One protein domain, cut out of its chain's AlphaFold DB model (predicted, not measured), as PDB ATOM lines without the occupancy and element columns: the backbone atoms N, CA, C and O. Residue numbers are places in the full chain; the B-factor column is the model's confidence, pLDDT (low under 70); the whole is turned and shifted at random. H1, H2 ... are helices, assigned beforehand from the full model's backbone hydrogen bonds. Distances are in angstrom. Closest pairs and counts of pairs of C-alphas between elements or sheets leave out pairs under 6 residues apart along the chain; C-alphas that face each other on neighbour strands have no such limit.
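AT A GLANCE: This is residues 2 to 19 and 38 to 68 of the 330 residues of the protein "Fungal_trans domain-containing protein" of Colletotrichum gloeosporioides (strain Cg-14) (UniProt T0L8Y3). One long helix, H2, makes the length of a rod, and the shorter helix H1 crosses its middle stretch, packing on one side of it at a slant. Beyond H2, residues 62 to 68 fold back from its end. The printed part has 49 residues with two named helices, H1 then H2, and no named strand: all helix. It is compact, with a radius of gyration of the C-alphas of 10.8 A, and spans 35 by 16 by 15 A.

HOW THE PARTS SIT: Look first at H2, residues 38 to 61. H1, residues 2 to 12, touches it, and H2 does so with residues 43 to 54 alone. Their closest C-alphas are those of Leu 10 and Phe 47, 6.2 A apart. They run opposite ways at a steep tilt of 41 degrees. In H1 and H2 every O i to N i+4 pair is within hydrogen-bond range.

IN THESE COORDINATES: Find C-alpha 38 at (110.781, 290.518, 208.950); from there H2 runs 34.3 A to C-alpha 61 at (140.817, 277.571, 219.292). H1 begins at C-alpha 2, (130.173, 275.352, 206.819), and runs 15.4 A.

THE WHOLE: The C-alphas farthest apart, of Arg 38 and Gly 62, are 35.4 A apart. Residues 20 to 37 are not printed; the link from H1 to H2 runs across this cut, where C-alphas 19 and 38 are 10.3 A apart. Mean pLDDT of the printed part is 91.5, with residue 19 under 70.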
ATOM      1  N   PHE A   2     131.553 274.829 206.875       88.44
ATOM      2  CA  PHE A   2     130.173 275.352 206.819       88.44
ATOM      3  C   PHE A   2     130.003 276.737 207.463       88.44
ATOM      4  O   PHE A   2     129.506 277.643 206.810       88.44
ATOM      5  N   HIS A   3     130.505 276.936 208.688       90.56
ATOM      6  CA  HIS A   3     130.422 278.215 209.410       90.56
ATOM      7  C   HIS A   3     130.935 279.427 208.607       90.56
ATOM      8  O   HIS A   3     130.212 280.404 208.427       90.56
ATOM      9  N   SER A   4     132.142 279.351 208.038       90.94
ATOM     10  CA  SER A   4     132.709 280.451 207.247       90.94
ATOM     11  C   SER A   4     131.998 280.663 205.901       90.94
ATOM     12  O   SER A   4     132.006 281.778 205.376       90.94
ATOM     13  N   ALA A   5     131.319 279.642 205.364       94.06
ATOM     14  CA  ALA A   5     130.406 279.803 204.232       94.06
ATOM     15  C   ALA A   5     129.110 280.530 204.648       94.06
ATOM     16  O   ALA A   5     128.714 281.478 203.972       94.06
ATOM     17  N   THR A   6     128.504 280.164 205.785       94.38
ATOM     18  CA  THR A   6     127.338 280.860 206.365       94.38
ATOM     19  C   THR A   6     127.632 282.339 206.604       94.38
ATOM     20  O   THR A   6     126.842 283.191 206.199       94.38
ATOM     21  N   CYS A   7     128.801 282.662 207.170       94.88
ATOM     22  CA  CYS A   7     129.244 284.044 207.364       94.88
ATOM     23  C   CYS A   7     129.266 284.816 206.034       94.88
ATOM     24  O   CYS A   7     128.654 285.875 205.927       94.88
ATOM     25  N   ARG A   8     129.880 284.257 204.978       95.00
ATOM     26  CA  ARG A   8     129.901 284.882 203.642       95.00
ATOM     27  C   ARG A   8     128.504 285.070 203.044       95.00
ATOM     28  O   ARG A   8     128.256 286.102 202.426       95.00
ATOM     29  N   VAL A   9     127.586 284.123 203.239       96.31
ATOM     30  CA  VAL A   9     126.188 284.257 202.783       96.31
ATOM     31  C   VAL A   9     125.470 285.391 203.519       96.31
ATOM     32  O   VAL A   9     124.824 286.211 202.873       96.31
ATOM     33  N   LEU A  10     125.635 285.511 204.838       95.19
ATOM     34  CA  LEU A  10     125.053 286.613 205.616       95.19
ATOM     35  C   LEU A  10     125.647 287.979 205.242       95.19
ATOM     36  O   LEU A  10     124.932 288.982 205.260       95.19
ATOM     37  N   PHE A  11     126.917 288.019 204.828       94.88
ATOM     38  CA  PHE A  11     127.526 289.211 204.238       94.88
ATOM     39  C   PHE A  11     126.901 289.575 202.884       94.88
ATOM     40  O   PHE A  11     126.452 290.708 202.720       94.88
ATOM     41  N   MET A  12     126.775 288.619 201.954       95.56
ATOM     42  CA  MET A  12     126.119 288.834 200.650       95.56
ATOM     43  C   MET A  12     124.640 289.244 200.771       95.56
ATOM     44  O   MET A  12     124.125 289.935 199.898       95.56
ATOM     45  N   LEU A  13     123.962 288.842 201.851       94.69
ATOM     46  CA  LEU A  13     122.576 289.215 202.161       94.69
ATOM     47  C   LEU A  13     122.454 290.481 203.038       94.69
ATOM     48  O   LEU A  13     121.347 290.840 203.433       94.69
ATOM     49  N   GLY A  14     123.562 291.161 203.359       93.06
ATOM     50  CA  GLY A  14     123.556 292.436 204.089       93.06
ATOM     51  C   GLY A  14     123.247 292.355 205.592       93.06
ATOM     52  O   GLY A  14     123.069 293.393 206.219       93.06
ATOM     53  N   GLY A  15     123.209 291.163 206.203       92.25
ATOM     54  CA  GLY A  15     122.870 290.997 207.631       92.25
ATOM     55  C   GLY A  15     123.875 291.630 208.609       92.25
ATOM     56  O   GLY A  15     123.543 291.874 209.769       92.25
ATOM     57  N   HIS A  16     125.085 291.925 208.127       93.75
ATOM     58  CA  HIS A  16     126.157 292.606 208.854       93.75
ATOM     59  C   HIS A  16     125.920 294.113 209.060       93.75
ATOM     60  O   HIS A  16     126.660 294.723 209.823       93.75
ATOM     61  N   LEU A  17     124.904 294.703 208.419       91.56
ATOM     62  CA  LEU A  17     124.530 296.118 208.535       91.56
ATOM     63  C   LEU A  17     123.328 296.296 209.480       91.56
ATOM     64  O   LEU A  17     122.507 295.382 209.609       91.56
ATOM     65  N   GLU A  18     123.168 297.463 210.115       83.06
ATOM     66  CA  GLU A  18     121.915 297.777 210.810       83.06
ATOM     67  C   GLU A  18     120.739 297.865 209.806       83.06
ATOM     68  O   GLU A  18     120.873 298.463 208.732       83.06
ATOM     69  N   PRO A  19     119.551 297.304 210.124       69.94
ATOM     70  CA  PRO A  19     118.332 297.512 209.342       69.94
ATOM     71  C   PRO A  19     117.842 298.972 209.406       69.94
ATOM     72  O   PRO A  19     116.928 299.292 210.163       69.94
ATOM     73  N   ARG A  38     110.550 291.840 208.329       80.25
ATOM     74  CA  ARG A  38     110.781 290.518 208.950       80.25
ATOM     75  C   ARG A  38     112.043 289.851 208.403       80.25
ATOM     76  O   ARG A  38     112.867 289.391 209.188       80.25
ATOM     77  N   VAL A  39     112.230 289.854 207.079       84.56
ATOM     78  CA  VAL A  39     113.425 289.280 206.433       84.56
ATOM     79  C   VAL A  39     114.705 289.992 206.887       84.56
ATOM     80  O   VAL A  39     115.653 289.321 207.288       84.56
ATOM     81  N   ARG A  40     114.734 291.335 206.908       84.00
ATOM     82  CA  ARG A  40     115.905 292.086 207.410       84.00
ATOM     83  C   ARG A  40     116.191 291.803 208.887       84.00
ATOM     84  O   ARG A  40     117.347 291.590 209.244       84.00
ATOM     85  N   ASN A  41     115.159 291.742 209.731       81.94
ATOM     86  CA  ASN A  41     115.320 291.432 211.154       81.94
ATOM     87  C   ASN A  41     115.877 290.012 211.363       81.94
ATOM     88  O   ASN A  41     116.782 289.814 212.170       81.94
ATOM     89  N   GLN A  42     115.405 289.029 210.587       84.56
ATOM     90  CA  GLN A  42     115.909 287.657 210.661       84.56
ATOM     91  C   GLN A  42     117.354 287.530 210.155       84.56
ATOM     92  O   GLN A  42     118.146 286.801 210.749       84.56
ATOM     93  N   LEU A  43     117.742 288.276 209.117       89.69
ATOM     94  CA  LEU A  43     119.137 288.336 208.664       89.69
ATOM     95  C   LEU A  43     120.057 288.965 209.724       89.69
ATOM     96  O   LEU A  43     121.150 288.446 209.947       89.69
ATOM     97  N   ARG A  44     119.602 290.009 210.433       89.81
ATOM     98  CA  ARG A  44     120.336 290.619 211.560       89.81
ATOM     99  C   ARG A  44     120.436 289.674 212.770       89.81
ATOM    100  O   ARG A  44     121.502 289.584 213.373       89.81
ATOM    101  N   ARG A  45     119.376 288.907 213.079       87.69
ATOM    102  CA  ARG A  45     119.391 287.817 214.084       87.69
ATOM    103  C   ARG A  45     120.439 286.750 213.746       87.69
ATOM    104  O   ARG A  45     121.284 286.425 214.576       87.69
ATOM    105  N   LEU A  46     120.421 286.242 212.512       91.00
ATOM    106  CA  LEU A  46     121.363 285.217 212.040       91.00
ATOM    107  C   LEU A  46     122.808 285.731 211.954       91.00
ATOM    108  O   LEU A  46     123.736 284.969 212.235       91.00
ATOM    109  N   PHE A  47     123.008 287.011 211.619       94.69
ATOM    110  CA  PHE A  47     124.311 287.670 211.710       94.69
ATOM    111  C   PHE A  47     124.840 287.662 213.144       94.69
ATOM    112  O   PHE A  47     125.936 287.155 213.353       94.69
ATOM    113  N   TRP A  48     124.072 288.133 214.134       94.44
ATOM    114  CA  TRP A  48     124.544 288.170 215.524       94.44
ATOM    115  C   TRP A  48     124.827 286.778 216.109       94.44
ATOM    116  O   TRP A  48     125.840 286.604 216.787       94.44
ATOM    117  N   LEU A  49     124.010 285.766 215.786       92.25
ATOM    118  CA  LEU A  49     124.300 284.366 216.139       92.25
ATOM    119  C   LEU A  49     125.618 283.883 215.514       92.25
ATOM    120  O   LEU A  49     126.451 283.287 216.197       92.25
ATOM    121  N   SER A  50     125.832 284.172 214.228       94.88
ATOM    122  CA  SER A  50     127.051 283.769 213.515       94.88
ATOM    123  C   SER A  50     128.282 284.520 214.020       94.88
ATOM    124  O   SER A  50     129.324 283.902 214.198       94.88
ATOM    125  N   TYR A  51     128.157 285.816 214.322       96.69
ATOM    126  CA  TYR A  51     129.189 286.639 214.954       96.69
ATOM    127  C   TYR A  51     129.606 286.041 216.300       96.69
ATOM    128  O   TYR A  51     130.789 285.788 216.525       96.69
ATOM    129  N   LYS A  52     128.635 285.713 217.160       94.56
ATOM    130  CA  LYS A  52     128.890 285.101 218.468       94.56
ATOM    131  C   LYS A  52     129.625 283.769 218.367       94.56
ATOM    132  O   LYS A  52     130.657 283.602 219.015       94.56
ATOM    133  N   LEU A  53     129.151 282.869 217.509       92.88
ATOM    134  CA  LEU A  53     129.814 281.587 217.262       92.88
ATOM    135  C   LEU A  53     131.221 281.766 216.672       92.88
ATOM    136  O   LEU A  53     132.135 281.057 217.080       92.88
ATOM    137  N   ASP A  54     131.423 282.724 215.764       96.31
ATOM    138  CA  ASP A  54     132.723 282.987 215.139       96.31
ATOM    139  C   ASP A  54     133.770 283.454 216.157       96.31
ATOM    140  O   ASP A  54     134.813 282.816 216.308       96.31
ATOM    141  N   LYS A  55     133.468 284.513 216.924       96.19
ATOM    142  CA  LYS A  55     134.403 285.056 217.926       96.19
ATOM    143  C   LYS A  55     134.682 284.061 219.046       96.19
ATOM    144  O   LYS A  55     135.808 283.982 219.534       96.19
ATOM    145  N   GLU A  56     133.678 283.281 219.438       92.38
ATOM    146  CA  GLU A  56     133.827 282.263 220.471       92.38
ATOM    147  C   GLU A  56     134.663 281.066 220.002       92.38
ATOM    148  O   GLU A  56     135.585 280.661 220.713       92.38
ATOM    149  N   ILE A  57     134.425 280.537 218.797       92.12
ATOM    150  CA  ILE A  57     135.259 279.472 218.218       92.12
ATOM    151  C   ILE A  57     136.702 279.966 218.051       92.12
ATOM    152  O   ILE A  57     137.631 279.260 218.451       92.12
ATOM    153  N   SER A  58     136.909 281.175 217.526       93.81
ATOM    154  CA  SER A  58     138.244 281.760 217.364       93.81
ATOM    155  C   SER A  58     138.994 281.915 218.680       93.81
ATOM    156  O   SER A  58     140.119 281.430 218.791       93.81
ATOM    157  N   LEU A  59     138.376 282.508 219.707       93.56
ATOM    158  CA  LEU A  59     139.040 282.710 220.998       93.56
ATOM    159  C   LEU A  59     139.343 281.375 221.707       93.56
ATOM    160  O   LEU A  59     140.421 281.222 222.284       93.56
ATOM    161  N   ARG A  60     138.444 280.383 221.599       91.69
ATOM    162  CA  ARG A  60     138.635 279.028 222.155       91.69
ATOM    163  C   ARG A  60     139.729 278.218 221.441       91.69
ATOM    164  O   ARG A  60     140.365 277.385 222.081       91.69
ATOM    165  N   THR A  61     139.932 278.416 220.133       90.44
ATOM    166  CA  THR A  61     140.817 277.571 219.292       90.44
ATOM    167  C   THR A  61     142.099 278.254 218.808       90.44
ATOM    168  O   THR A  61     142.960 277.594 218.222       90.44
ATOM    169  N   GLY A  62     142.228 279.569 218.994       89.81
ATOM    170  CA  GLY A  62     143.310 280.377 218.422       89.81
ATOM    171  C   GLY A  62     143.252 280.527 216.894       89.81
ATOM    172  O   GLY A  62     144.197 281.046 216.304       89.81
ATOM    173  N   GLN A  63     142.182 280.066 216.237       91.12
ATOM    174  CA  GLN A  63     142.001 280.216 214.790       91.12
ATOM    175  C   GLN A  63     141.504 281.630 214.440       91.12
ATOM    176  O   GLN A  63     140.704 282.191 215.192       91.12
ATOM    177  N   PRO A  64     141.921 282.216 213.302       92.12
ATOM    178  CA  PRO A  64     141.440 283.531 212.883       92.12
ATOM    179  C   PRO A  64     139.917 283.521 212.632       92.12
ATOM    180  O   PRO A  64     139.405 282.519 212.122       92.12
ATOM    181  N   PRO A  65     139.198 284.606 212.973       94.69
ATOM    182  CA  PRO A  65     137.756 284.708 212.755       94.69
ATOM    183  C   PRO A  65     137.392 284.749 211.266       94.69
ATOM    184  O   PRO A  65     138.162 285.229 210.431       94.69
ATOM    185  N   SER A  66     136.197 284.257 210.937       95.38
ATOM    186  CA  SER A  66     135.596 284.365 209.599       95.38
ATOM    187  C   SER A  66     134.994 285.749 209.352       95.38
ATOM    188  O   SER A  66     134.811 286.130 208.195       95.38
ATOM    189  N   ILE A  67     134.635 286.456 210.428       96.62
ATOM    190  CA  ILE A  67     134.020 287.780 210.419       96.62
ATOM    191  C   ILE A  67     135.007 288.789 211.006       96.62
ATOM    192  O   ILE A  67     135.425 288.680 212.161       96.62
ATOM    193  N   ASP A  68     135.343 289.800 210.214       95.25
ATOM    194  CA  ASP A  68     136.135 290.943 210.651       95.25
ATOM    195  C   ASP A  68     135.230 292.064 211.194       95.25
ATOM    196  O   ASP A  68     134.153 292.317 210.652       95.25
TER     197      ASP A  68